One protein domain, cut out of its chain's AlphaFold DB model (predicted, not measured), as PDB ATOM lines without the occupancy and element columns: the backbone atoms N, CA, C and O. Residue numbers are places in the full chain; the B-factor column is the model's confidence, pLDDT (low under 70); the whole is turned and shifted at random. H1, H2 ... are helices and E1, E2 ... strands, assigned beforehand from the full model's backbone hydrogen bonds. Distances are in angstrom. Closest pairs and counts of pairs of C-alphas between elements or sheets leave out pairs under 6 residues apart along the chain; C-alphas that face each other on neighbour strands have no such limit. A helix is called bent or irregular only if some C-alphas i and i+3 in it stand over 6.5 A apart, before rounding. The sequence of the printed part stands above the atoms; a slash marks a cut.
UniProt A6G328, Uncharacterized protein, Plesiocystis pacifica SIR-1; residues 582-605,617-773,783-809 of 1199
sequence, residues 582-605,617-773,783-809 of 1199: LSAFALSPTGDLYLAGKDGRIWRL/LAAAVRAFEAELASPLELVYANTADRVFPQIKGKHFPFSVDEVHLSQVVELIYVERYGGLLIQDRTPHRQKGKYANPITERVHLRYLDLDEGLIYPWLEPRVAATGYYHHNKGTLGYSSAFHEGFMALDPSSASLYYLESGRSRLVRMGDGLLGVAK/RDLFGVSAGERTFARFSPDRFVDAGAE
ATOM      1  N   LEU A 582     175.701 151.068 159.328       92.06
ATOM      2  CA  LEU A 582     174.878 150.289 160.250       92.06
ATOM      3  C   LEU A 582     173.414 150.732 160.208       92.06
ATOM      4  O   LEU A 582     173.106 151.922 160.040       92.06
ATOM      5  N   SER A 583     172.509 149.780 160.400       91.19
ATOM      6  CA  SER A 583     171.078 150.037 160.580       91.19
ATOM      7  C   SER A 583     170.598 149.756 162.001       91.19
ATOM      8  O   SER A 583     169.843 150.568 162.527       91.19
ATOM      9  N   ALA A 584     171.078 148.681 162.629       94.62
ATOM     10  CA  ALA A 584     170.660 148.246 163.960       94.62
ATOM     11  C   ALA A 584     171.800 147.546 164.713       94.62
ATOM     12  O   ALA A 584     172.830 147.195 164.130       94.62
ATOM     13  N   PHE A 585     171.612 147.338 166.014       96.38
ATOM     14  CA  PHE A 585     172.520 146.561 166.856       96.38
ATOM     15  C   PHE A 585     171.738 145.836 167.953       96.38
ATOM     16  O   PHE A 585     170.625 146.248 168.247       96.38
ATOM     17  N   ALA A 586     172.317 144.810 168.573       96.44
ATOM     18  CA  ALA A 586     171.794 144.144 169.771       96.44
ATOM     19  C   ALA A 586     172.941 143.728 170.705       96.44
ATOM     20  O   ALA A 586     174.091 143.659 170.268       96.44
ATOM     21  N   LEU A 587     172.629 143.457 171.975       94.44
ATOM     22  CA  LEU A 587     173.579 142.924 172.955       94.44
ATOM     23  C   LEU A 587     173.067 141.599 173.521       94.44
ATOM     24  O   LEU A 587     171.885 141.511 173.845       94.44
ATOM     25  N   SER A 588     173.948 140.608 173.662       94.38
ATOM     26  CA  SER A 588     173.661 139.405 174.457       94.38
ATOM     27  C   SER A 588     173.809 139.677 175.962       94.38
ATOM     28  O   SER A 588     174.467 140.649 176.346       94.38
ATOM     29  N   PRO A 589     173.307 138.786 176.838       91.19
ATOM     30  CA  PRO A 589     173.580 138.825 178.279       91.19
ATOM     31  C   PRO A 589     175.075 138.770 178.628       91.19
ATOM     32  O   PRO A 589     175.502 139.332 179.631       91.19
ATOM     33  N   THR A 590     175.896 138.143 177.780       90.94
ATOM     34  CA  THR A 590     177.362 138.110 177.933       90.94
ATOM     35  C   THR A 590     178.045 139.409 177.493       90.94
ATOM     36  O   THR A 590     179.243 139.576 177.711       90.94
ATOM     37  N   GLY A 591     177.312 140.345 176.882       90.00
ATOM     38  CA  GLY A 591     177.833 141.611 176.372       90.00
ATOM     39  C   GLY A 591     178.480 141.522 174.988       90.00
ATOM     40  O   GLY A 591     179.231 142.429 174.615       90.00
ATOM     41  N   ASP A 592     178.214 140.456 174.228       93.19
ATOM     42  CA  ASP A 592     178.575 140.394 172.812       93.19
ATOM     43  C   ASP A 592     177.698 141.355 172.018       93.19
ATOM     44  O   ASP A 592     176.491 141.465 172.247       93.19
ATOM     45  N   LEU A 593     178.309 142.051 171.065       94.88
ATOM     46  CA  LEU A 593     177.636 143.063 170.268       94.88
ATOM     47  C   LEU A 593     177.314 142.510 168.881       94.88
ATOM     48  O   LEU A 593     178.217 142.187 168.111       94.88
ATOM     49  N   TYR A 594     176.032 142.477 168.539       96.81
ATOM     50  CA  TYR A 594     175.555 142.120 167.207       96.81
ATOM     51  C   TYR A 594     175.264 143.384 166.405       96.81
ATOM     52  O   TYR A 594     174.634 144.313 166.907       96.81
ATOM     53  N   LEU A 595     175.730 143.433 165.161       96.06
ATOM     54  CA  LEU A 595     175.731 144.619 164.311       96.06
ATOM     55  C   LEU A 595     175.108 144.295 162.954       96.06
ATOM     56  O   LEU A 595     175.665 143.493 162.205       96.06
ATOM     57  N   ALA A 596     174.000 144.954 162.613       96.06
ATOM     58  CA  ALA A 596     173.391 144.849 161.290       96.06
ATOM     59  C   ALA A 596     173.887 145.962 160.362       96.06
ATOM     60  O   ALA A 596     173.709 147.155 160.640       96.06
ATOM     61  N   GLY A 597     174.467 145.568 159.232       93.19
ATOM     62  CA  GLY A 597     174.737 146.461 158.112       93.19
ATOM     63  C   GLY A 597     173.461 146.795 157.333       93.19
ATOM     64  O   GLY A 597     172.496 146.032 157.317       93.19
ATOM     65  N   LYS A 598     173.446 147.931 156.623       89.31
ATOM     66  CA  LYS A 598     172.338 148.263 155.702       89.31
ATOM     67  C   LYS A 598     172.230 147.313 154.505       89.31
ATOM     68  O   LYS A 598     171.215 147.339 153.821       89.31
ATOM     69  N   ASP A 599     173.269 146.528 154.246       89.00
ATOM     70  CA  ASP A 599     173.299 145.440 153.269       89.00
ATOM     71  C   ASP A 599     172.695 144.132 153.814       89.00
ATOM     72  O   ASP A 599     172.698 143.122 153.118       89.00
ATOM     73  N   GLY A 600     172.193 144.140 155.054       91.12
ATOM     74  CA  GLY A 600     171.564 143.004 155.720       91.12
ATOM     75  C   GLY A 600     172.540 141.980 156.301       91.12
ATOM     76  O   GLY A 600     172.081 141.016 156.906       91.12
ATOM     77  N   ARG A 601     173.864 142.187 156.184       94.56
ATOM     78  CA  ARG A 601     174.856 141.351 156.881       94.56
ATOM     79  C   ARG A 601     174.790 141.580 158.387       94.56
ATOM     80  O   ARG A 601     174.665 142.725 158.830       94.56
ATOM     81  N   ILE A 602     174.924 140.507 159.167       96.50
ATOM     82  CA  ILE A 602     174.983 140.573 160.633       96.50
ATOM     83  C   ILE A 602     176.350 140.090 161.102       96.50
ATOM     84  O   ILE A 602     176.795 138.996 160.752       96.50
ATOM     85  N   TRP A 603     176.993 140.916 161.919       95.44
ATOM     86  CA  TRP A 603     178.305 140.661 162.501       95.44
ATOM     87  C   TRP A 603     178.192 140.532 164.015       95.44
ATOM     88  O   TRP A 603     177.391 141.236 164.627       95.44
ATOM     89  N   ARG A 604     179.030 139.696 164.621       95.25
ATOM     90  CA  ARG A 604     179.249 139.625 166.065       95.25
ATOM     91  C   ARG A 604     180.622 140.197 166.391       95.25
ATOM     92  O   ARG A 604     181.615 139.887 165.740       95.25
ATOM     93  N   LEU A 605     180.665 141.038 167.413       92.81
ATOM     94  CA  LEU A 605     181.880 141.503 168.059       92.81
ATOM     95  C   LEU A 605     181.874 140.958 169.494       92.81
ATOM     96  O   LEU A 605     181.099 141.457 170.317       92.81
ATOM     97  N   LEU A 617     184.732 149.967 161.776       89.56
ATOM     98  CA  LEU A 617     183.966 148.865 161.198       89.56
ATOM     99  C   LEU A 617     184.312 148.639 159.726       89.56
ATOM    100  O   LEU A 617     184.489 147.501 159.307       89.56
ATOM    101  N   ALA A 618     184.448 149.709 158.941       89.94
ATOM    102  CA  ALA A 618     184.745 149.596 157.518       89.94
ATOM    103  C   ALA A 618     186.135 148.982 157.288       89.94
ATOM    104  O   ALA A 618     186.329 148.204 156.355       89.94
ATOM    105  N   ALA A 619     187.108 149.309 158.143       90.88
ATOM    106  CA  ALA A 619     188.422 148.676 158.108       90.88
ATOM    107  C   ALA A 619     188.368 147.193 158.510       90.88
ATOM    108  O   ALA A 619     188.984 146.370 157.837       90.88
ATOM    109  N   ALA A 620     187.612 146.851 159.555       90.19
ATOM    110  CA  ALA A 620     187.469 145.475 160.026       90.19
ATOM    111  C   ALA A 620     186.741 144.569 159.016       90.19
ATOM    112  O   ALA A 620     187.153 143.426 158.819       90.19
ATOM    113  N   VAL A 621     185.722 145.089 158.322       90.12
ATOM    114  CA  VAL A 621     185.043 144.380 157.222       90.12
ATOM    115  C   VAL A 621     186.008 144.135 156.060       90.12
ATOM    116  O   VAL A 621     186.115 143.007 155.596       90.12
ATOM    117  N   ARG A 622     186.789 145.143 155.637       92.31
ATOM    118  CA  ARG A 622     187.802 144.959 154.578       92.31
ATOM    119  C   ARG A 622     188.897 143.964 154.963       92.31
ATOM    120  O   ARG A 622     189.391 143.254 154.099       92.31
ATOM    121  N   ALA A 623     189.306 143.941 156.233       90.12
ATOM    122  CA  ALA A 623     190.273 142.965 156.728       90.12
ATOM    123  C   ALA A 623     189.699 141.545 156.654       90.12
ATOM    124  O   ALA A 623     190.362 140.661 156.124       90.12
ATOM    125  N   PHE A 624     188.451 141.358 157.096       90.44
ATOM    126  CA  PHE A 624     187.742 140.083 156.985       90.44
ATOM    127  C   PHE A 624     187.616 139.619 155.524       90.44
ATOM    128  O   PHE A 624     187.980 138.495 155.204       90.44
ATOM    129  N   GLU A 625     187.177 140.500 154.618       89.25
ATOM    130  CA  GLU A 625     187.037 140.200 153.180       89.25
ATOM    131  C   GLU A 625     188.376 139.876 152.493       89.25
ATOM    132  O   GLU A 625     188.397 139.211 151.462       89.25
ATOM    133  N   ALA A 626     189.495 140.335 153.058       91.50
ATOM    134  CA  ALA A 626     190.844 140.029 152.591       91.50
ATOM    135  C   ALA A 626     191.463 138.794 153.277       91.50
ATOM    136  O   ALA A 626     192.669 138.588 153.150       91.50
ATOM    137  N   GLU A 627     190.668 138.017 154.027       88.88
ATOM    138  CA  GLU A 627     191.112 136.860 154.824       88.88
ATOM    139  C   GLU A 627     192.226 137.212 155.834       88.88
ATOM    140  O   GLU A 627     193.081 136.398 156.185       88.88
ATOM    141  N   LEU A 628     192.233 138.459 156.317       90.19
ATOM    142  CA  LEU A 628     193.135 138.941 157.361       90.19
ATOM    143  C   LEU A 628     192.470 138.831 158.739       90.19
ATOM    144  O   LEU A 628     191.247 138.782 158.864       90.19
ATOM    145  N   ALA A 629     193.285 138.857 159.797       87.50
ATOM    146  CA  ALA A 629     192.790 138.863 161.171       87.50
ATOM    147  C   ALA A 629     191.825 140.041 161.402       87.50
ATOM    148  O   ALA A 629     192.203 141.208 161.263       87.50
ATOM    149  N   SER A 630     190.588 139.722 161.777       87.25
ATOM    150  CA  SER A 630     189.528 140.681 162.075       87.25
ATOM    151  C   SER A 630     188.904 140.343 163.430       87.25
ATOM    152  O   SER A 630     188.740 139.165 163.736       87.25
ATOM    153  N   PRO A 631     188.549 141.343 164.257       89.00
ATOM    154  CA  PRO A 631     187.829 141.108 165.507       89.00
ATOM    155  C   PRO A 631     186.335 140.804 165.291       89.00
ATOM    156  O   PRO A 631     185.619 140.587 166.264       89.00
ATOM    157  N   LEU A 632     185.851 140.865 164.045       90.81
ATOM    158  CA  LEU A 632     184.464 140.591 163.689       90.81
ATOM    159  C   LEU A 632     184.283 139.138 163.269       90.81
ATOM    160  O   LEU A 632     185.040 138.618 162.451       90.81
ATOM    161  N   GLU A 633     183.202 138.545 163.751       92.69
ATOM    162  CA  GLU A 633     182.698 137.250 163.319       92.69
ATOM    163  C   GLU A 633     181.466 137.483 162.436       92.69
ATOM    164  O   GLU A 633     180.533 138.191 162.826       92.69
ATOM    165  N   LEU A 634     181.456 136.930 161.222       92.62
ATOM    166  CA  LEU A 634     180.284 137.007 160.353       92.62
ATOM    167  C   LEU A 634     179.255 135.970 160.814       92.62
ATOM    168  O   LEU A 634     179.508 134.774 160.737       92.62
ATOM    169  N   VAL A 635     178.097 136.440 161.276       92.88
ATOM    170  CA  VAL A 635     176.991 135.585 161.738       92.88
ATOM    171  C   VAL A 635     176.032 135.280 160.592       92.88
ATOM    172  O   VAL A 635     175.509 134.179 160.480       92.88
ATOM    173  N   TYR A 636     175.790 136.271 159.733       94.25
ATOM    174  CA  TYR A 636     174.855 136.148 158.624       94.25
ATOM    175  C   TYR A 636     175.365 136.905 157.401       94.25
ATOM    176  O   TYR A 636     175.482 138.133 157.416       94.25
ATOM    177  N   ALA A 637     175.665 136.161 156.335       91.94
ATOM    178  CA  ALA A 637     176.281 136.689 155.120       91.94
ATOM    179  C   ALA A 637     175.288 137.377 154.163       91.94
ATOM    180  O   ALA A 637     175.713 138.160 153.315       91.94
ATOM    181  N   ASN A 638     173.984 137.112 154.312       92.75
ATOM    182  CA  ASN A 638     172.906 137.649 153.474       92.75
ATOM    183  C   ASN A 638     173.089 137.420 151.957       92.75
ATOM    184  O   ASN A 638     172.815 138.299 151.139       92.75
ATOM    185  N   THR A 639     173.593 136.247 151.574       90.06
ATOM    186  CA  THR A 639     173.973 135.912 150.189       90.06
ATOM    187  C   THR A 639     172.810 135.439 149.320       90.06
ATOM    188  O   THR A 639     172.940 135.422 148.094       90.06
ATOM    189  N   ALA A 640     171.678 135.065 149.922       86.69
ATOM    190  CA  ALA A 640     170.513 134.595 149.186       86.69
ATOM    191  C   ALA A 640     169.878 135.707 148.336       86.69
ATOM    192  O   ALA A 640     170.014 136.899 148.613       86.69
ATOM    193  N   ASP A 641     169.105 135.314 147.326       81.50
ATOM    194  CA  ASP A 641     168.343 136.219 146.459       81.50
ATOM    195  C   ASP A 641     166.857 136.343 146.855       81.50
ATOM    196  O   ASP A 641     166.136 137.202 146.333       81.50
ATOM    197  N   ARG A 642     166.375 135.494 147.776       78.56
ATOM    198  CA  ARG A 642     164.950 135.339 148.115       78.56
ATOM    199  C   ARG A 642     164.620 135.820 149.518       78.56
ATOM    200  O   ARG A 642     165.050 135.240 150.500       78.56
ATOM    201  N   VAL A 643     163.722 136.793 149.626       75.88
ATOM    202  CA  VAL A 643     163.192 137.248 150.926       75.88
ATOM    203  C   VAL A 643     162.261 136.211 151.576       75.88
ATOM    204  O   VAL A 643     162.227 136.058 152.798       75.88
ATOM    205  N   PHE A 644     161.524 135.470 150.742       73.69
ATOM    206  CA  PHE A 644     160.703 134.327 151.138       73.69
ATOM    207  C   PHE A 644     160.997 133.133 150.234       73.69
ATOM    208  O   PHE A 644     160.619 133.160 149.054       73.69
ATOM    209  N   PRO A 645     161.646 132.078 150.748       72.44
ATOM    210  CA  PRO A 645     161.934 130.886 149.968       72.44
ATOM    211  C   PRO A 645     160.645 130.081 149.747       72.44
ATOM    212  O   PRO A 645     160.293 129.199 150.514       72.44
ATOM    213  N   GLN A 646     159.920 130.357 148.663       68.44
ATOM    214  CA  GLN A 646     158.776 129.532 148.252       68.44
ATOM    215  C   GLN A 646     159.230 128.334 147.425       68.44
ATOM    216  O   GLN A 646     158.915 128.195 146.240       68.44
ATOM    217  N   ILE A 647     160.020 127.472 148.050       70.69
ATOM    218  CA  ILE A 647     160.496 126.228 147.452       70.69
ATOM    219  C   ILE A 647     159.435 125.157 147.723       70.69
ATOM    220  O   ILE A 647     158.926 125.052 148.832       70.69
ATOM    221  N   LYS A 648     159.046 124.401 146.692       66.75
ATOM    222  CA  LYS A 648     158.051 123.328 146.837       66.75
ATOM    223  C   LYS A 648     158.563 122.307 147.865       66.75
ATOM    224  O   LYS A 648     159.733 121.937 147.782       66.75
ATOM    225  N   GLY A 649     157.716 121.906 148.815       66.62
ATOM    226  CA  GLY A 649     158.065 120.918 149.842       66.62
ATOM    227  C   GLY A 649     159.040 121.410 150.920       66.62
ATOM    228  O   GLY A 649     159.535 120.597 151.697       66.62
ATOM    229  N   LYS A 650     159.346 122.717 150.975       74.31
ATOM    230  CA  LYS A 650     160.124 123.319 152.067       74.31
ATOM    231  C   LYS A 650     159.276 124.299 152.870       74.31
ATOM    232  O   LYS A 650     158.568 125.131 152.306       74.31
ATOM    233  N   HIS A 651     159.444 124.228 154.182       78.50
ATOM    234  CA  HIS A 651     158.757 125.043 155.176       78.50
ATOM    235  C   HIS A 651     159.769 125.552 156.202       78.50
ATOM    236  O   HIS A 651     160.873 125.013 156.308       78.50
ATOM    237  N   PHE A 652     159.372 126.550 156.986       81.69
ATOM    238  CA  PHE A 652     160.118 127.024 158.138       81.69
ATOM    239  C   PHE A 652     160.466 125.881 159.114       81.69
ATOM    240  O   PHE A 652     159.721 124.903 159.230       81.69
ATOM    241  N   PRO A 653     161.572 126.003 159.865       87.38
ATOM    242  CA  PRO A 653     162.686 126.933 159.653       87.38
ATOM    243  C   PRO A 653     163.412 126.757 158.308       87.38
ATOM    244  O   PRO A 653     163.462 125.655 157.764       87.38
ATOM    245  N   PHE A 654     163.993 127.849 157.800       86.62
ATOM    246  CA  PHE A 654     164.873 127.860 156.621       86.62
ATOM    247  C   PHE A 654     166.332 128.054 157.030       86.62
ATOM    248  O   PHE A 654     166.600 128.710 158.035       86.62
ATOM    249  N   SER A 655     167.275 127.557 156.226       85.69
ATOM    250  CA  SER A 655     168.692 127.883 156.424       85.69
ATOM    251  C   SER A 655     168.948 129.372 156.176       85.69
ATOM    252  O   SER A 655     168.297 130.000 155.332       85.69
ATOM    253  N   VAL A 656     169.938 129.934 156.871       86.94
ATOM    254  CA  VAL A 656     170.428 131.302 156.639       86.94
ATOM    255  C   VAL A 656     170.787 131.583 155.176       86.94
ATOM    256  O   VAL A 656     170.573 132.697 154.706       86.94
ATOM    257  N   ASP A 657     171.242 130.575 154.431       84.69
ATOM    258  CA  ASP A 657     171.637 130.712 153.020       84.69
ATOM    259  C   ASP A 657     170.448 130.762 152.047       84.69
ATOM    260  O   ASP A 657     170.622 130.994 150.849       84.69
ATOM    261  N   GLU A 658     169.226 130.524 152.530       86.25
ATOM    262  CA  GLU A 658     168.018 130.514 151.699       86.25
ATOM    263  C   GLU A 658     167.243 131.830 151.767       86.25
ATOM    264  O   GLU A 658     166.492 132.148 150.842       86.25
ATOM    265  N   VAL A 659     167.411 132.591 152.849       87.56
ATOM    266  CA  VAL A 659     166.667 133.823 153.129       87.56
ATOM    267  C   VAL A 659     167.542 135.031 152.824       87.56
ATOM    268  O   VAL A 659     168.737 135.002 153.081       87.56
ATOM    269  N   HIS A 660     166.943 136.093 152.290       89.31
ATOM    270  CA  HIS A 660     167.560 137.396 152.058       89.31
ATOM    271  C   HIS A 660     166.875 138.470 152.909       89.31
ATOM    272  O   HIS A 660     165.671 138.704 152.772       89.31
ATOM    273  N   LEU A 661     167.640 139.177 153.737       89.88
ATOM    274  CA  LEU A 661     167.185 140.336 154.502       89.88
ATOM    275  C   LEU A 661     167.387 141.605 153.670       89.88
ATOM    276  O   LEU A 661     168.506 142.087 153.506       89.88
ATOM    277  N   SER A 662     166.291 142.166 153.153       84.06
ATOM    278  CA  SER A 662     166.354 143.341 152.266       84.06
ATOM    279  C   SER A 662     166.825 144.603 152.994       84.06
ATOM    280  O   SER A 662     167.613 145.379 152.460       84.06
ATOM    281  N   GLN A 663     166.322 144.835 154.207       87.81
ATOM    282  CA  GLN A 663     166.747 145.948 155.049       87.81
ATOM    283  C   GLN A 663     166.443 145.637 156.515       87.81
ATOM    284  O   GLN A 663     165.302 145.770 156.947       87.81
ATOM    285  N   VAL A 664     167.459 145.298 157.305       92.75
ATOM    286  CA  VAL A 664     167.303 145.151 158.760       92.75
ATOM    287  C   VAL A 664     167.062 146.525 159.386       92.75
ATOM    288  O   VAL A 664     167.831 147.456 159.142       92.75
ATOM    289  N   VAL A 665     165.997 146.662 160.172       90.88
ATOM    290  CA  VAL A 665     165.605 147.906 160.852       90.88
ATOM    291  C   VAL A 665     165.937 147.874 162.328       90.88
ATOM    292  O   VAL A 665     166.364 148.891 162.862       90.88
ATOM    293  N   GLU A 666     165.747 146.727 162.971       93.44
ATOM    294  CA  GLU A 666     165.946 146.571 164.405       93.44
ATOM    295  C   GLU A 666     166.399 145.140 164.718       93.44
ATOM    296  O   GLU A 666     166.053 144.197 163.997       93.44
ATOM    297  N   LEU A 667     167.194 145.005 165.782       96.00
ATOM    298  CA  LEU A 667     167.690 143.735 166.300       96.00
ATOM    299  C   LEU A 667     167.444 143.664 167.808       96.00
ATOM    300  O   LEU A 667     167.746 144.601 168.549       96.00
ATOM    301  N   ILE A 668     166.958 142.525 168.284       96.25
ATOM    302  CA  ILE A 668     166.836 142.222 169.711       96.25
ATOM    303  C   ILE A 668     167.443 140.843 169.957       96.25
ATOM    304  O   ILE A 668     167.187 139.912 169.201       96.25
ATOM    305  N   TYR A 669     168.253 140.709 171.004       96.00
ATOM    306  CA  TYR A 669     168.710 139.399 171.456       96.00
ATOM    307  C   TYR A 669     167.629 138.777 172.339       96.00
ATOM    308  O   TYR A 669     167.159 139.418 173.279       96.00
ATOM    309  N   VAL A 670     167.227 137.548 172.035       95.31
ATOM    310  CA  VAL A 670     166.211 136.814 172.791       95.31
ATOM    311  C   VAL A 670     166.923 135.829 173.706       95.31
ATOM    312  O   VAL A 670     167.235 134.708 173.309       95.31
ATOM    313  N   GLU A 671     167.197 136.263 174.938       90.75
ATOM    314  CA  GLU A 671     167.969 135.499 175.929       90.75
ATOM    315  C   GLU A 671     167.437 134.081 176.137       90.75
ATOM    316  O   GLU A 671     168.199 133.119 176.089       90.75
ATOM    317  N   ARG A 672     166.113 133.961 176.248       89.50
ATOM    318  CA  ARG A 672     165.374 132.708 176.428       89.50
ATOM    319  C   ARG A 672     165.760 131.588 175.449       89.50
ATOM    320  O   ARG A 672     165.695 130.410 175.807       89.50
ATOM    321  N   TYR A 673     166.119 131.958 174.220       92.06
ATOM    322  CA  TYR A 673     166.380 131.025 173.123       92.06
ATOM    323  C   TYR A 673     167.798 131.127 172.552       92.06
ATOM    324  O   TYR A 673     168.164 130.312 171.710       92.06
ATOM    325  N   GLY A 674     168.600 132.091 173.014       92.44
ATOM    326  CA  GLY A 674     169.994 132.244 172.599       92.44
ATOM    327  C   GLY A 674     170.188 132.807 171.187       92.44
ATOM    328  O   GLY A 674     171.241 132.585 170.593       92.44
ATOM    329  N   GLY A 675     169.210 133.533 170.634       95.56
ATOM    330  CA  GLY A 675     169.242 133.993 169.240       95.56
ATOM    331  C   GLY A 675     168.812 135.440 169.018       95.56
ATOM    332  O   GLY A 675     168.626 136.211 169.961       95.56
ATOM    333  N   LEU A 676     168.672 135.830 167.750       97.56
ATOM    334  CA  LEU A 676     168.343 137.204 167.355       97.56
ATOM    335  C   LEU A 676     166.933 137.299 166.777       97.56
ATOM    336  O   LEU A 676     166.638 136.686 165.756       97.56
ATOM    337  N   LEU A 677     166.095 138.147 167.366       97.44
ATOM    338  CA  LEU A 677     164.881 138.642 166.731       97.44
ATOM    339  C   LEU A 677     165.237 139.804 165.797       97.44
ATOM    340  O   LEU A 677     165.815 140.814 166.205       97.44
ATOM    341  N   ILE A 678     164.877 139.642 164.533       95.81
ATOM    342  CA  ILE A 678     165.205 140.525 163.425       95.81
ATOM    343  C   ILE A 678     163.910 141.130 162.902       95.81
ATOM    344  O   ILE A 678     162.992 140.409 162.508       95.81
ATOM    345  N   GLN A 679     163.873 142.459 162.844       93.56
ATOM    346  CA  GLN A 679     162.869 143.196 162.093       93.56
ATOM    347  C   GLN A 679     163.465 143.601 160.744       93.56
ATOM    348  O   GLN A 679     164.340 144.470 160.695       93.56
ATOM    349  N   ASP A 680     162.996 143.014 159.642       89.69
ATOM    350  CA  ASP A 680     163.452 143.363 158.292       89.69
ATOM    351  C   ASP A 680     162.336 143.966 157.437       89.69
ATOM    352  O   ASP A 680     161.194 143.519 157.461       89.69
ATOM    353  N   ARG A 681     162.653 145.017 156.678       84.19
ATOM    354  CA  ARG A 681     161.733 145.642 155.728       84.19
ATOM    355  C   ARG A 681     161.879 145.039 154.348       84.19
ATOM    356  O   ARG A 681     162.970 145.061 153.783       84.19
ATOM    357  N   THR A 682     160.743 144.690 153.755       74.12
ATOM    358  CA  THR A 682     160.654 144.198 152.373       74.12
ATOM    359  C   THR A 682     159.842 145.162 151.517       74.12
ATOM    360  O   THR A 682     158.651 144.961 151.302       74.12
ATOM    361  N   PRO A 683     160.435 146.261 151.024       62.00
ATOM    362  CA  PRO A 683     159.709 147.169 150.150       62.00
ATOM    363  C   PRO A 683     159.370 146.482 148.817       62.00
ATOM    364  O   PRO A 683     160.255 146.002 148.104       62.00
ATOM    365  N   HIS A 684     158.092 146.485 148.425       57.88
ATOM    366  CA  HIS A 684     157.705 146.028 147.089       57.88
ATOM    367  C   HIS A 684     158.390 146.867 146.003       57.88
ATOM    368  O   HIS A 684     158.307 148.095 145.982       57.88
ATOM    369  N   ARG A 685     159.011 146.184 145.035       53.81
ATOM    370  CA  ARG A 685     159.736 146.815 143.918       53.81
ATOM    371  C   ARG A 685     158.837 147.624 142.964       53.81
ATOM    372  O   ARG A 685     159.355 148.399 142.165       53.81
ATOM    373  N   GLN A 686     157.509 147.461 143.016       53.81
ATOM    374  CA  GLN A 686     156.543 148.152 142.150       53.81
ATOM    375  C   GLN A 686     155.500 148.917 142.977       53.81
ATOM    376  O   GLN A 686     154.969 148.394 143.954       53.81
ATOM    377  N   LYS A 687     155.151 150.141 142.551       52.28
ATOM    378  CA  LYS A 687     153.997 150.876 143.098       52.28
ATOM    379  C   LYS A 687     152.702 150.135 142.735       52.28
ATOM    380  O   LYS A 687     152.568 149.646 141.613       52.28
ATOM    381  N   GLY A 688     151.753 150.048 143.668       52.94
ATOM    382  CA  GLY A 688     150.464 149.403 143.420       52.94
ATOM    383  C   GLY A 688     149.654 150.116 142.335       52.94
ATOM    384  O   GLY A 688     149.840 151.306 142.073       52.94
ATOM    385  N   LYS A 689     148.721 149.380 141.714       41.19
ATOM    386  CA  LYS A 689     147.892 149.822 140.569       41.19
ATOM    387  C   LYS A 689     147.077 151.103 140.841       41.19
ATOM    388  O   LYS A 689     146.660 151.759 139.897       41.19
ATOM    389  N   TYR A 690     146.900 151.476 142.110       45.91
ATOM    390  CA  TYR A 690     146.107 152.627 142.559       45.91
ATOM    391  C   TYR A 690     146.936 153.710 143.267       45.91
ATOM    392  O   TYR A 690     146.405 154.413 144.114       45.91
ATOM    393  N   ALA A 691     148.252 153.785 143.029       44.66
ATOM    394  CA  ALA A 691     149.200 154.555 143.855       44.66
ATOM    395  C   ALA A 691     149.241 154.144 145.347       44.66
ATOM    396  O   ALA A 691     150.103 154.616 146.087       44.66
ATOM    397  N   ASN A 692     148.393 153.199 145.763       44.25
ATOM    398  CA  ASN A 692     148.462 152.548 147.059       44.25
ATOM    399  C   ASN A 692     149.762 151.734 147.150       44.25
ATOM    400  O   ASN A 692     150.043 150.926 146.255       44.25
ATOM    401  N   PRO A 693     150.571 151.923 148.201       48.97
ATOM    402  CA  PRO A 693     151.691 151.037 148.470       48.97
ATOM    403  C   PRO A 693     151.146 149.623 148.705       48.97
ATOM    404  O   PRO A 693     150.272 149.430 149.545       48.97
ATOM    405  N   ILE A 694     151.640 148.649 147.936       50.69
ATOM    406  CA  ILE A 694     151.419 147.220 148.201       50.69
ATOM    407  C   ILE A 694     152.062 146.947 149.567       50.69
ATOM    408  O   ILE A 694     153.205 147.371 149.768       50.69
ATOM    409  N   THR A 695     151.346 146.350 150.524       50.56
ATOM    410  CA  THR A 695     151.886 146.173 151.880       50.56
ATOM    411  C   THR A 695     152.362 144.746 152.117       50.56
ATOM    412  O   THR A 695     151.626 143.882 152.562       50.56
ATOM    413  N   GLU A 696     153.652 144.560 151.916       57.25
ATOM    414  CA  GLU A 696     154.518 143.974 152.929       57.25
ATOM    415  C   GLU A 696     155.481 145.108 153.279       57.25
ATOM    416  O   GLU A 696     156.047 145.739 152.382       57.25
ATOM    417  N   ARG A 697     155.585 145.491 154.556       64.81
ATOM    418  CA  ARG A 697     156.554 146.522 154.963       64.81
ATOM    419  C   ARG A 697     157.588 146.001 155.933       64.81
ATOM    420  O   ARG A 697     158.700 146.506 155.870       64.81
ATOM    421  N   VAL A 698     157.246 145.041 156.789       80.56
ATOM    422  CA  VAL A 698     158.122 144.519 157.843       80.56
ATOM    423  C   VAL A 698     157.864 143.033 158.050       80.56
ATOM    424  O   VAL A 698     156.705 142.644 158.080       80.56
ATOM    425  N   HIS A 699     158.892 142.223 158.276       84.62
ATOM    426  CA  HIS A 699     158.782 140.860 158.792       84.62
ATOM    427  C   HIS A 699     159.556 140.729 160.094       84.62
ATOM    428  O   HIS A 699     160.503 141.475 160.345       84.62
ATOM    429  N   LEU A 700     159.118 139.774 160.909       90.00
ATOM    430  CA  LEU A 700     159.752 139.416 162.164       90.00
ATOM    431  C   LEU A 700     160.274 137.989 162.054       90.00
ATOM    432  O   LEU A 700     159.523 137.066 161.717       90.00
ATOM    433  N   ARG A 701     161.573 137.826 162.288       91.38
ATOM    434  CA  ARG A 701     162.281 136.560 162.102       91.38
ATOM    435  C   ARG A 701     163.191 136.301 163.280       91.38
ATOM    436  O   ARG A 701     163.894 137.204 163.715       91.38
ATOM    437  N   TYR A 702     163.207 135.071 163.752       95.88
ATOM    438  CA  TYR A 702     164.129 134.625 164.775       95.88
ATOM    439  C   TYR A 702     165.267 133.833 164.129       95.88
ATOM    440  O   TYR A 702     165.018 132.837 163.457       95.88
ATOM    441  N   LEU A 703     166.503 134.289 164.307       96.19
ATOM    442  CA  LEU A 703     167.711 133.585 163.896       96.19
ATOM    443  C   LEU A 703     168.249 132.778 165.082       96.19
ATOM    444  O   LEU A 703     168.739 133.365 166.051       96.19
ATOM    445  N   ASP A 704     168.186 131.453 164.969       93.75
ATOM    446  CA  ASP A 704     168.902 130.523 165.842       93.75
ATOM    447  C   ASP A 704     170.396 130.598 165.507       93.75
ATOM    448  O   ASP A 704     170.819 130.222 164.407       93.75
ATOM    449  N   LEU A 705     171.178 131.131 166.445       90.56
ATOM    450  CA  LEU A 705     172.614 131.336 166.279       90.56
ATOM    451  C   LEU A 705     173.409 130.028 166.328       90.56
ATOM    452  O   LEU A 705     174.508 129.991 165.779       90.56
ATOM    453  N   ASP A 706     172.861 128.976 166.936       85.25
ATOM    454  CA  ASP A 706     173.536 127.683 167.038       85.25
ATOM    455  C   ASP A 706     173.400 126.888 165.733       85.25
ATOM    456  O   ASP A 706     174.374 126.339 165.223       85.25
ATOM    457  N   GLU A 707     172.184 126.821 165.174       80.75
ATOM    458  CA  GLU A 707     171.915 126.026 163.966       80.75
ATOM    459  C   GLU A 707     172.130 126.799 162.663       80.75
ATOM    460  O   GLU A 707     172.304 126.187 161.606       80.75
ATOM    461  N   GLY A 708     172.086 128.134 162.699       88.06
ATOM    462  CA  GLY A 708     171.984 128.937 161.481       88.06
ATOM    463  C   GLY A 708     170.635 128.730 160.787       88.06
ATOM    464  O   GLY A 708     170.561 128.609 159.562       88.06
ATOM    465  N   LEU A 709     169.564 128.661 161.579       90.12
ATOM    466  CA  LEU A 709     168.194 128.489 161.110       90.12
ATOM    467  C   LEU A 709     167.361 129.734 161.398       90.12
ATOM    468  O   LEU A 709     167.455 130.345 162.459       90.12
ATOM    469  N   ILE A 710     166.510 130.095 160.447       91.62
ATOM    470  CA  ILE A 710     165.596 131.224 160.550       91.62
ATOM    471  C   ILE A 710     164.186 130.689 160.745       91.62
ATOM    472  O   ILE A 710     163.641 130.015 159.870       91.62
ATOM    473  N   TYR A 711     163.591 131.050 161.874       91.56
ATOM    474  CA  TYR A 711     162.205 130.805 162.241       91.56
ATOM    475  C   TYR A 711     161.381 132.083 162.041       91.56
ATOM    476  O   TYR A 711     161.909 133.198 162.113       91.56
ATOM    477  N   PRO A 712     160.074 131.966 161.788       87.69
ATOM    478  CA  PRO A 712     159.182 133.111 161.833       87.69
ATOM    479  C   PRO A 712     158.880 133.469 163.298       87.69
ATOM    480  O   PRO A 712     158.907 132.600 164.164       87.69
ATOM    481  N   TRP A 713     158.577 134.735 163.588       88.81
ATOM    482  CA  TRP A 713     158.085 135.150 164.909       88.81
ATOM    483  C   TRP A 713     156.617 135.557 164.795       88.81
ATOM    484  O   TRP A 713     156.308 136.603 164.216       88.81
ATOM    485  N   LEU A 714     155.704 134.706 165.264       81.38
ATOM    486  CA  LEU A 714     154.271 134.862 165.011       81.38
ATOM    487  C   LEU A 714     153.409 134.178 166.069       81.38
ATOM    488  O   LEU A 714     153.882 133.369 166.852       81.38
ATOM    489  N   GLU A 715     152.115 134.461 166.030       77.00
ATOM    490  CA  GLU A 715     151.108 133.819 166.868       77.00
ATOM    491  C   GLU A 715     150.101 133.054 165.991       77.00
ATOM    492  O   GLU A 715     149.752 133.539 164.907       77.00
ATOM    493  N   PRO A 716     149.592 131.887 166.433       69.94
ATOM    494  CA  PRO A 716     148.551 131.138 165.739       69.94
ATOM    495  C   PRO A 716     147.210 131.872 165.815       69.94
ATOM    496  O   PRO A 716     146.395 131.606 166.693       69.94
ATOM    497  N   ARG A 717     146.952 132.793 164.885       65.25
ATOM    498  CA  ARG A 717     145.660 133.487 164.800       65.25
ATOM    499  C   ARG A 717     144.772 132.913 163.709       65.25
ATOM    500  O   ARG A 717     145.246 132.527 162.644       65.25
ATOM    501  N   VAL A 718     143.465 132.957 163.956       60.09
ATOM    502  CA  VAL A 718     142.424 132.796 162.937       60.09
ATOM    503  C   VAL A 718     142.421 134.069 162.078       60.09
ATOM    504  O   VAL A 718     141.703 135.026 162.354       60.09
ATOM    505  N   ALA A 719     143.313 134.156 161.091       52.16
ATOM    506  CA  ALA A 719     143.451 135.343 160.249       52.16
ATOM    507  C   ALA A 719     143.000 135.035 158.816       52.16
ATOM    508  O   ALA A 719     143.792 134.573 158.006       52.16
ATOM    509  N   ALA A 720     141.738 135.345 158.500       40.34
ATOM    510  CA  ALA A 720     141.137 135.097 157.182       40.34
ATOM    511  C   ALA A 720     141.546 136.104 156.080       40.34
ATOM    512  O   ALA A 720     140.982 136.114 154.986       40.34
ATOM    513  N   THR A 721     142.384 137.103 156.389       39.59
ATOM    514  CA  THR A 721     142.450 138.287 155.512       39.59
ATOM    515  C   THR A 721     143.790 139.006 155.398       39.59
ATOM    516  O   THR A 721     143.936 139.853 154.509       39.59
ATOM    517  N   GLY A 722     144.802 138.645 156.195       38.12
ATOM    518  CA  GLY A 722     146.151 139.219 156.057       38.12
ATOM    519  C   GLY A 722     146.773 138.962 154.675       38.12
ATOM    520  O   GLY A 722     147.573 139.761 154.191       38.12
ATOM    521  N   TYR A 723     146.335 137.887 154.011       44.62
ATOM    522  CA  TYR A 723     146.782 137.463 152.685       44.62
ATOM    523  C   TYR A 723     146.047 138.145 151.511       44.62
ATOM    524  O   TYR A 723     146.568 138.168 150.396       44.62
ATOM    525  N   TYR A 724     144.849 138.712 151.734       40.50
ATOM    526  CA  TYR A 724     143.939 139.164 150.659       40.50
ATOM    527  C   TYR A 724     143.635 140.662 150.652       40.50
ATOM    528  O   TYR A 724     143.226 141.214 149.623       40.50
ATOM    529  N   HIS A 725     143.850 141.362 151.761       37.16
ATOM    530  CA  HIS A 725     143.769 142.812 151.751       37.16
ATOM    531  C   HIS A 725     145.017 143.354 151.062       37.16
ATOM    532  O   HIS A 725     146.052 143.386 151.690       37.16
ATOM    533  N   HIS A 726     144.931 143.676 149.760       39.41
ATOM    534  CA  HIS A 726     145.580 144.808 149.061       39.41
ATOM    535  C   HIS A 726     145.562 144.634 147.525       39.41
ATOM    536  O   HIS A 726     146.601 144.419 146.921       39.41
ATOM    537  N   ASN A 727     144.398 144.796 146.872       36.91
ATOM    538  CA  ASN A 727     144.155 145.123 145.438       36.91
ATOM    539  C   ASN A 727     145.005 144.462 144.307       36.91
ATOM    540  O   ASN A 727     144.890 144.856 143.142       36.91
ATOM    541  N   LYS A 728     145.824 143.452 144.600       38.28
ATOM    542  CA  LYS A 728     146.530 142.549 143.686       38.28
ATOM    543  C   LYS A 728     146.859 141.285 144.484       38.28
ATOM    544  O   LYS A 728     147.354 141.401 145.596       38.28
ATOM    545  N   GLY A 729     146.631 140.104 143.908       42.09
ATOM    546  CA  GLY A 729     147.119 138.862 144.509       42.09
ATOM    547  C   GLY A 729     148.633 138.941 144.700       42.09
ATOM    548  O   GLY A 729     149.363 139.231 143.745       42.09
ATOM    549  N   THR A 730     149.102 138.743 145.927       42.94
ATOM    550  CA  THR A 730     150.517 138.490 146.185       42.94
ATOM    551  C   THR A 730     150.791 137.041 145.776       42.94
ATOM    552  O   THR A 730     149.966 136.150 145.964       42.94
ATOM    553  N   LEU A 731     151.951 136.777 145.173       40.84
ATOM    554  CA  LEU A 731     152.413 135.401 144.962       40.84
ATOM    555  C   LEU A 731     153.066 134.844 146.242       40.84
ATOM    556  O   LEU A 731     153.811 133.881 146.135       40.84
ATOM    557  N   GLY A 732     152.874 135.455 147.425       47.34
ATOM    558  CA  GLY A 732     153.622 135.133 148.646       47.34
ATOM    559  C   GLY A 732     153.083 135.709 149.955       47.34
ATOM    560  O   GLY A 732     152.072 136.406 149.956       47.34
ATOM    561  N   TYR A 733     153.764 135.338 151.044       53.31
ATOM    562  CA  TYR A 733     153.408 135.617 152.439       53.31
ATOM    563  C   TYR A 733     153.364 137.115 152.748       53.31
ATOM    564  O   TYR A 733     154.407 137.760 152.814       53.31
ATOM    565  N   SER A 734     152.162 137.625 153.025       53.56
ATOM    566  CA  SER A 734     151.952 138.998 153.479       53.56
ATOM    567  C   SER A 734     152.159 139.110 154.989       53.56
ATOM    568  O   SER A 734     151.624 138.320 155.767       53.56
ATOM    569  N   SER A 735     152.934 140.102 155.422       64.62
ATOM    570  CA  SER A 735     153.105 140.386 156.844       64.62
ATOM    571  C   SER A 735     151.949 141.209 157.394       64.62
ATOM    572  O   SER A 735     151.595 142.243 156.830       64.62
ATOM    573  N   ALA A 736     151.446 140.818 158.564       64.31
ATOM    574  CA  ALA A 736     150.471 141.602 159.319       64.31
ATOM    575  C   ALA A 736     151.071 142.870 159.967       64.31
ATOM    576  O   ALA A 736     150.328 143.693 160.506       64.31
ATOM    577  N   PHE A 737     152.400 143.039 159.932       74.81
ATOM    578  CA  PHE A 737     153.091 144.158 160.569       74.81
ATOM    579  C   PHE A 737     153.280 145.339 159.610       74.81
ATOM    580  O   PHE A 737     153.899 145.238 158.544       74.81
ATOM    581  N   HIS A 738     152.795 146.506 160.032       79.19
ATOM    582  CA  HIS A 738     153.153 147.784 159.423       79.19
ATOM    583  C   HIS A 738     154.550 148.223 159.863       79.19
ATOM    584  O   HIS A 738     155.103 147.691 160.814       79.19
ATOM    585  N   GLU A 739     155.139 149.211 159.191       83.25
ATOM    586  CA  GLU A 739     156.385 149.822 159.666       83.25
ATOM    587  C   GLU A 739     156.203 150.385 161.080       83.25
ATOM    588  O   GLU A 739     155.198 151.036 161.360       83.25
ATOM    589  N   GLY A 740     157.164 150.119 161.958       89.88
ATOM    590  CA  GLY A 740     157.032 150.395 163.379       89.88
ATOM    591  C   GLY A 740     158.302 150.087 164.157       89.88
ATOM    592  O   GLY A 740     159.355 149.832 163.567       89.88
ATOM    593  N   PHE A 741     158.174 150.120 165.474       93.31
ATOM    594  CA  PHE A 741     159.233 149.859 166.437       93.31
ATOM    595  C   PHE A 741     158.853 148.645 167.276       93.31
ATOM    596  O   PHE A 741     157.687 148.505 167.648       93.31
ATOM    597  N   MET A 742     159.834 147.803 167.592       94.62
ATOM    598  CA  MET A 742     159.645 146.661 168.478       94.62
ATOM    599  C   MET A 742     160.428 146.814 169.782       94.62
ATOM    600  O   MET A 742     161.565 147.284 169.778       94.62
ATOM    601  N   ALA A 743     159.826 146.372 170.880       95.00
ATOM    602  CA  ALA A 743     160.478 146.127 172.157       95.00
ATOM    603  C   ALA A 743     160.053 144.749 172.670       95.00
ATOM    604  O   ALA A 743     158.933 144.312 172.413       95.00
ATOM    605  N   LEU A 744     160.947 144.053 173.362       93.50
ATOM    606  CA  LEU A 744     160.706 142.705 173.866       93.50
ATOM    607  C   LEU A 744     160.831 142.727 175.383       93.50
ATOM    608  O   LEU A 744     161.821 143.250 175.896       93.50
ATOM    609  N   ASP A 745     159.858 142.150 176.075       91.06
ATOM    610  CA  ASP A 745     160.006 141.834 177.490       91.06
ATOM    611  C   ASP A 745     160.903 140.591 177.632       91.06
ATOM    612  O   ASP A 745     160.540 139.523 177.131       91.06
ATOM    613  N   PRO A 746     162.082 140.700 178.268       83.88
ATOM    614  CA  PRO A 746     163.021 139.589 178.361       83.88
ATOM    615  C   PRO A 746     162.497 138.414 179.198       83.88
ATOM    616  O   PRO A 746     162.898 137.282 178.926       83.88
ATOM    617  N   SER A 747     161.612 138.643 180.182       83.50
ATOM    618  CA  SER A 747     161.122 137.564 181.051       83.50
ATOM    619  C   SER A 747     160.088 136.697 180.337       83.50
ATOM    620  O   SER A 747     160.250 135.477 180.297       83.50
ATOM    621  N   SER A 748     159.076 137.312 179.717       85.50
ATOM    622  CA  SER A 748     157.972 136.625 179.030       85.50
ATOM    623  C   SER A 748     158.233 136.321 177.551       85.50
ATOM    624  O   SER A 748     157.515 135.518 176.956       85.50
ATOM    625  N   ALA A 749     159.238 136.965 176.947       90.44
ATOM    626  CA  ALA A 749     159.420 137.059 175.497       90.44
ATOM    627  C   ALA A 749     158.213 137.685 174.762       90.44
ATOM    628  O   ALA A 749     158.063 137.504 173.553       90.44
ATOM    629  N   SER A 750     157.364 138.452 175.457       90.44
ATOM    630  CA  SER A 750     156.278 139.191 174.812       90.44
ATOM    631  C   SER A 750     156.831 140.352 173.995       90.44
ATOM    632  O   SER A 750     157.648 141.150 174.461       90.44
ATOM    633  N   LEU A 751     156.354 140.468 172.763       93.19
ATOM    634  CA  LEU A 751     156.709 141.517 171.827       93.19
ATOM    635  C   LEU A 751     155.703 142.668 171.893       93.19
ATOM    636  O   LEU A 751     154.513 142.487 171.644       93.19
ATOM    637  N   TYR A 752     156.204 143.874 172.122       94.31
ATOM    638  CA  TYR A 752     155.463 145.124 172.017       94.31
ATOM    639  C   TYR A 752     155.820 145.792 170.692       94.31
ATOM    640  O   TYR A 752     156.986 146.094 170.433       94.31
ATOM    641  N   TYR A 753     154.822 146.016 169.842       93.56
ATOM    642  CA  TYR A 753     155.001 146.543 168.495       93.56
ATOM    643  C   TYR A 753     154.166 147.806 168.277       93.56
ATOM    644  O   TYR A 753     152.935 147.750 168.263       93.56
ATOM    645  N   LEU A 754     154.838 148.940 168.082       94.00
ATOM    646  CA  LEU A 754     154.218 150.245 167.852       94.00
ATOM    647  C   LEU A 754     154.320 150.634 166.375       94.00
ATOM    648  O   LEU A 754     155.423 150.825 165.860       94.00
ATOM    649  N   GLU A 755     153.187 150.789 165.692       90.44
ATOM    650  CA  GLU A 755     153.159 151.241 164.296       90.44
ATOM    651  C   GLU A 755     153.582 152.721 164.189       90.44
ATOM    652  O   GLU A 755     153.178 153.563 164.984       90.44
ATOM    653  N   SER A 756     154.393 153.077 163.189       85.50
ATOM    654  CA  SER A 756     154.917 154.449 163.055       85.50
ATOM    655  C   SER A 756     153.920 155.435 162.439       85.50
ATOM    656  O   SER A 756     154.005 156.639 162.676       85.50
ATOM    657  N   GLY A 757     152.988 154.932 161.623       81.75
ATOM    658  CA  GLY A 757     151.999 155.733 160.893       81.75
ATOM    659  C   GLY A 757     150.585 155.693 161.474       81.75
ATOM    660  O   GLY A 757     149.679 156.246 160.853       81.75
ATOM    661  N   ARG A 758     150.387 155.011 162.604       87.12
ATOM    662  CA  ARG A 758     149.096 154.851 163.285       87.12
ATOM    663  C   ARG A 758     149.310 154.858 164.789       87.12
ATOM    664  O   ARG A 758     150.358 154.425 165.257       87.12
ATOM    665  N   SER A 759     148.300 155.262 165.541       91.62
ATOM    666  CA  SER A 759     148.310 155.145 167.000       91.62
ATOM    667  C   SER A 759     147.928 153.720 167.403       91.62
ATOM    668  O   SER A 759     146.867 153.478 167.971       91.62
ATOM    669  N   ARG A 760     148.768 152.749 167.030       91.00
ATOM    670  CA  ARG A 760     148.514 151.330 167.280       91.00
ATOM    671  C   ARG A 760     149.711 150.663 167.941       91.00
ATOM    672  O   ARG A 760     150.762 150.530 167.315       91.00
ATOM    673  N   LEU A 761     149.511 150.219 169.177       92.62
ATOM    674  CA  LEU A 761     150.458 149.435 169.964       92.62
ATOM    675  C   LEU A 761     149.868 148.045 170.194       92.62
ATOM    676  O   LEU A 761     148.813 147.906 170.813       92.62
ATOM    677  N   VAL A 762     150.554 147.021 169.701       89.88
ATOM    678  CA  VAL A 762     150.154 145.619 169.850       89.88
ATOM    679  C   VAL A 762     151.112 144.928 170.807       89.88
ATOM    680  O   VAL A 762     152.324 145.054 170.648       89.88
ATOM    681  N   ARG A 763     150.574 144.169 171.759       89.75
ATOM    682  CA  ARG A 763     151.314 143.158 172.511       89.75
ATOM    683  C   ARG A 763     151.045 141.800 171.867       89.75
ATOM    684  O   ARG A 763     149.890 141.453 171.624       89.75
ATOM    685  N   MET A 764     152.095 141.058 171.561       88.50
ATOM    686  CA  MET A 764     152.047 139.670 171.104       88.50
ATOM    687  C   MET A 764     152.839 138.831 172.102       88.50
ATOM    688  O   MET A 764     153.903 139.264 172.535       88.50
ATOM    689  N   GLY A 765     152.333 137.657 172.472       87.75
ATOM    690  CA  GLY A 765     153.068 136.711 173.309       87.75
ATOM    691  C   GLY A 765     154.325 136.159 172.626       87.75
ATOM    692  O   GLY A 765     154.761 136.638 171.575       87.75
ATOM    693  N   ASP A 766     154.905 135.119 173.219       90.75
ATOM    694  CA  ASP A 766     156.103 134.467 172.691       90.75
ATOM    695  C   ASP A 766     155.871 133.909 171.273       90.75
ATOM    696  O   ASP A 766     155.054 133.009 171.047       90.75
ATOM    697  N   GLY A 767     156.609 134.450 170.302       90.12
ATOM    698  CA  GLY A 767     156.444 134.099 168.897       90.12
ATOM    699  C   GLY A 767     156.917 132.688 168.551       90.12
ATOM    700  O   GLY A 767     156.370 132.085 167.630       90.12
ATOM    701  N   LEU A 768     157.890 132.116 169.270       92.38
ATOM    702  CA  LEU A 768     158.299 130.724 169.041       92.38
ATOM    703  C   LEU A 768     157.317 129.742 169.676       92.38
ATOM    704  O   LEU A 768     157.037 128.701 169.079       92.38
ATOM    705  N   LEU A 769     156.724 130.089 170.824       91.50
ATOM    706  CA  LEU A 769     155.587 129.334 171.358       91.50
ATOM    707  C   LEU A 769     154.432 129.321 170.351       91.50
ATOM    708  O   LEU A 769     153.831 128.274 170.096       91.50
ATOM    709  N   GLY A 770     154.162 130.467 169.724       89.56
ATOM    710  CA  GLY A 770     153.177 130.569 168.661       89.56
ATOM    711  C   GLY A 770     153.477 129.648 167.473       89.56
ATOM    712  O   GLY A 770     152.593 128.910 167.040       89.56
ATOM    713  N   VAL A 771     154.722 129.606 166.989       88.69
ATOM    714  CA  VAL A 771     155.124 128.673 165.919       88.69
ATOM    715  C   VAL A 771     154.996 127.213 166.356       88.69
ATOM    716  O   VAL A 771     154.467 126.409 165.594       88.69
ATOM    717  N   ALA A 772     155.414 126.855 167.573       90.56
ATOM    718  CA  ALA A 772     155.329 125.485 168.092       90.56
ATOM    719  C   ALA A 772     153.887 124.943 168.136       90.56
ATOM    720  O   ALA A 772     153.641 123.747 167.918       90.56
ATOM    721  N   LYS A 773     152.922 125.841 168.372       89.50
ATOM    722  CA  LYS A 773     151.488 125.543 168.335       89.50
ATOM    723  C   LYS A 773     150.983 125.282 166.912       89.50
ATOM    724  O   LYS A 773     149.975 124.583 166.775       89.50
ATOM    725  N   ARG A 783     151.280 128.784 148.901       59.75
ATOM    726  CA  ARG A 783     152.018 127.763 149.657       59.75
ATOM    727  C   ARG A 783     152.076 128.142 151.130       59.75
ATOM    728  O   ARG A 783     152.518 129.245 151.451       59.75
ATOM    729  N   ASP A 784     151.678 127.214 151.992       66.62
ATOM    730  CA  ASP A 784     151.848 127.356 153.432       66.62
ATOM    731  C   ASP A 784     153.334 127.170 153.779       66.62
ATOM    732  O   ASP A 784     153.941 126.136 153.492       66.62
ATOM    733  N   LEU A 785     153.950 128.203 154.356       71.44
ATOM    734  CA  LEU A 785     155.367 128.190 154.716       71.44
ATOM    735  C   LEU A 785     155.637 127.514 156.061       71.44
ATOM    736  O   LEU A 785     156.804 127.366 156.400       71.44
ATOM    737  N   PHE A 786     154.623 127.122 156.834       76.31
ATOM    738  CA  PHE A 786     154.827 126.516 158.152       76.31
ATOM    739  C   PHE A 786     154.804 124.986 158.070       76.31
ATOM    740  O   PHE A 786     155.712 124.329 158.575       76.31
ATOM    741  N   GLY A 787     153.843 124.394 157.358       74.69
ATOM    742  CA  GLY A 787     153.744 122.933 157.275       74.69
ATOM    743  C   GLY A 787     153.600 122.274 158.659       74.69
ATOM    744  O   GLY A 787     153.415 122.953 159.670       74.69
ATOM    745  N   VAL A 788     153.691 120.943 158.746       76.62
ATOM    746  CA  VAL A 788     153.651 120.249 160.051       76.62
ATOM    747  C   VAL A 788     154.959 120.382 160.816       76.62
ATOM    748  O   VAL A 788     154.960 120.646 162.021       76.62
ATOM    749  N   SER A 789     156.063 120.271 160.084       75.88
ATOM    750  CA  SER A 789     157.406 120.204 160.643       75.88
ATOM    751  C   SER A 789     157.878 121.508 161.286       75.88
ATOM    752  O   SER A 789     158.761 121.441 162.136       75.88
ATOM    753  N   ALA A 790     157.330 122.687 160.950       80.94
ATOM    754  CA  ALA A 790     157.707 123.921 161.652       80.94
ATOM    755  C   ALA A 790     157.364 123.845 163.143       80.94
ATOM    756  O   ALA A 790     158.229 124.119 163.978       80.94
ATOM    757  N   GLY A 791     156.134 123.447 163.480       86.31
ATOM    758  CA  GLY A 791     155.686 123.345 164.868       86.31
ATOM    759  C   GLY A 791     156.433 122.277 165.651       86.31
ATOM    760  O   GLY A 791     156.903 122.541 166.754       86.31
ATOM    761  N   GLU A 792     156.607 121.091 165.062       83.81
ATOM    762  CA  GLU A 792     157.355 119.991 165.683       83.81
ATOM    763  C   GLU A 792     158.813 120.355 165.935       83.81
ATOM    764  O   GLU A 792     159.291 120.200 167.056       83.81
ATOM    765  N   ARG A 793     159.504 120.898 164.923       81.94
ATOM    766  CA  ARG A 793     160.910 121.295 165.059       81.94
ATOM    767  C   ARG A 793     161.072 122.411 166.077       81.94
ATOM    768  O   ARG A 793     162.003 122.366 166.869       81.94
ATOM    769  N   THR A 794     160.167 123.390 166.095       88.19
ATOM    770  CA  THR A 794     160.223 124.486 167.075       88.19
ATOM    771  C   THR A 794     159.999 123.970 168.495       88.19
ATOM    772  O   THR A 794     160.761 124.324 169.393       88.19
ATOM    773  N   PHE A 795     159.009 123.094 168.696       87.88
ATOM    774  CA  PHE A 795     158.733 122.496 170.002       87.88
ATOM    775  C   PHE A 795     159.892 121.617 170.485       87.88
ATOM    776  O   PHE A 795     160.383 121.814 171.590       87.88
ATOM    777  N   ALA A 796     160.386 120.705 169.645       81.44
ATOM    778  CA  ALA A 796     161.478 119.801 170.003       81.44
ATOM    779  C   ALA A 796     162.809 120.533 170.243       81.44
ATOM    780  O   ALA A 796     163.599 120.115 171.085       81.44
ATOM    781  N   ARG A 797     163.074 121.620 169.506       83.25
ATOM    782  CA  ARG A 797     164.314 122.399 169.636       83.25
ATOM    783  C   ARG A 797     164.303 123.302 170.861       83.25
ATOM    784  O   ARG A 797     165.299 123.365 171.579       83.25
ATOM    785  N   PHE A 798     163.217 124.044 171.060       86.81
ATOM    786  CA  PHE A 798     163.193 125.132 172.032       86.81
ATOM    787  C   PHE A 798     162.352 124.842 173.265       86.81
ATOM    788  O   PHE A 798     162.531 125.573 174.232       86.81
ATOM    789  N   SER A 799     161.471 123.834 173.247       86.94
ATOM    790  CA  SER A 799     160.453 123.570 174.279       86.94
ATOM    791  C   SER A 799     159.906 124.876 174.868       86.94
ATOM    792  O   SER A 799     160.109 125.154 176.052       86.94
ATOM    793  N   PRO A 800     159.324 125.755 174.025       87.81
ATOM    794  CA  PRO A 800     158.935 127.102 174.442       87.81
ATOM    795  C   PRO A 800     157.846 127.084 175.530       87.81
ATOM    796  O   PRO A 800     157.654 128.064 176.243       87.81
ATOM    797  N   ASP A 801     157.171 125.946 175.691       86.69
ATOM    798  CA  ASP A 801     156.195 125.658 176.732       86.69
ATOM    799  C   ASP A 801     156.782 125.672 178.150       86.69
ATOM    800  O   ASP A 801     156.064 125.972 179.095       86.69
ATOM    801  N   ARG A 802     158.097 125.471 178.325       85.50
ATOM    802  CA  ARG A 802     158.753 125.549 179.649       85.50
ATOM    803  C   ARG A 802     158.707 126.934 180.299       85.50
ATOM    804  O   ARG A 802     159.174 127.106 181.420       85.50
ATOM    805  N   PHE A 803     158.216 127.931 179.570       84.19
ATOM    806  CA  PHE A 803     158.207 129.320 179.989       84.19
ATOM    807  C   PHE A 803     156.816 129.972 179.979       84.19
ATOM    808  O   PHE A 803     156.719 131.201 180.041       84.19
ATOM    809  N   VAL A 804     155.747 129.181 179.862       79.94
ATOM    810  CA  VAL A 804     154.368 129.701 179.804       79.94
ATOM    811  C   VAL A 804     153.963 130.464 181.066       79.94
ATOM    812  O   VAL A 804     153.212 131.427 180.966       79.94
ATOM    813  N   ASP A 805     154.543 130.122 182.219       77.75
ATOM    814  CA  ASP A 805     154.262 130.782 183.505       77.75
ATOM    815  C   ASP A 805     154.818 132.209 183.603       77.75
ATOM    816  O   ASP A 805     154.426 132.967 184.481       77.75
ATOM    817  N   ALA A 806     155.737 132.595 182.715       66.81
ATOM    818  CA  ALA A 806     156.344 133.924 182.740       66.81
ATOM    819  C   ALA A 806     155.512 134.989 181.995       66.81
ATOM    820  O   ALA A 806     155.954 136.130 181.887       66.81
ATOM    821  N   GLY A 807     154.366 134.628 181.406       63.25
ATOM    822  CA  GLY A 807     153.527 135.541 180.626       63.25
ATOM    823  C   GLY A 807     152.661 136.461 181.492       63.25
ATOM    824  O   GLY A 807     151.967 135.997 182.387       63.25
ATOM    825  N   ALA A 808     152.640 137.760 181.179       62.62
ATOM    826  CA  ALA A 808     151.706 138.700 181.797       62.62
ATOM    827  C   ALA A 808     150.300 138.559 181.180       62.62
ATOM    828  O   ALA A 808     150.086 138.899 180.008       62.62
ATOM    829  N   GLU A 809     149.328 138.092 181.967       71.25
ATOM    830  CA  GLU A 809     147.916 138.024 181.575       71.25
ATOM    831  C   GLU A 809     147.111 139.174 182.202       71.25
ATOM    832  O   GLU A 809     147.280 139.441 183.387       71.25
TER     833      GLU A 809
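This is residues 582 to 605, 617 to 773 and 783 to 809 of the 1199 residues of an uncharacterized protein of Plesiocystis pacifica SIR-1 (UniProt A6G328). What does the model look like? Three antiparallel sheets fan out like blades of an open propeller: E5 E6 E7 E8 in the middle, E1 E2 E3 E4 and E9 E10 E11 on its two sides. H2 packs on the middle blade at E8, and H3 and H4 pack on H2. What is its make-up? The 208 printed residues hold eleven named strands and four named helices, in the order E1 E2 E3 H1 E4 to E11 H2 H3 H4, a mixed class with under half of the residues in named elements. It is compact, with a radius of gyration of the C-alphas of 17.4 A and spans of 52 by 46 by 39 A.

Where are the strands? E5 is residues 664 to 670, 16.4 A long, E6 675 to 680, E7 699 to 704 and E8 709 to 712. E1, residues 582 to 587, begins at C-alpha 582 (174.878, 150.289, 160.250); E2 is 593 to 597, E3 602 to 605 and E4 633 to 636. E9 is 740 to 744, E10 751 to 755 and E11 759 to 764, 16.4 A long. Where are the helices? H1 is residues 617 to 625, H2 767 to 773 and H3 789 to 798, 13.7 A long. H4, 800 to 806, ends at C-alpha 806 (156.344, 133.924, 182.740) and is irregular, with C-alphas 802 and 805 7.9 A apart.

How are strands paired? E5 E6 E7 E8, E1 E2 E3 and E9 E10 E11 are meanders, each strand the antiparallel neighbour of the one before. Within hydrogen-bond range are, for instance, N 668 and O 677 of E5 and E6, 2.9 A, and N 678 and O 701 of E6 and E7, 2.8 A. How do the sheets stand? They form a stack of sheets, face to face in turn; the closest C-alphas of E1 and E5 are those of Ala 584 and Glu 666, 5.0 A, and of E5 and E9 those of Ile 668 and Leu 744, 7.4 A. Where do the helices sit? H2 is on the sheet E5 E6 E7 E8, its closest C-alphas to E8 being Val 771 and Pro 712, 7.3 A. It touches H3 at a steep tilt of 61 degrees, closest at the C-alphas of Ala 772 and Gly 791, 3.9 A, and H4, at those of Leu 769 and Pro 800, 5.1 A; H1 only grazes the sheet E1 E2 E3 E4. How are their backbones? In H1, H2 and H3 every O i to N i+4 pair is within hydrogen-bond range; in H4 0 of 3 are, beside 3 of 4 O i to N i+3 pairs.

Where is it cut? Residues 606 to 616 and 774 to 782 are not printed; the C-alphas across these cuts are 10.3 A and 18.8 A apart. Which links are long, and where is confidence low? The links E4 to E5, E6 to E7 and E8 to E9 are long; 44 printed residues are under 70 in pLDDT, among them 683 to 697 and 716 to 736.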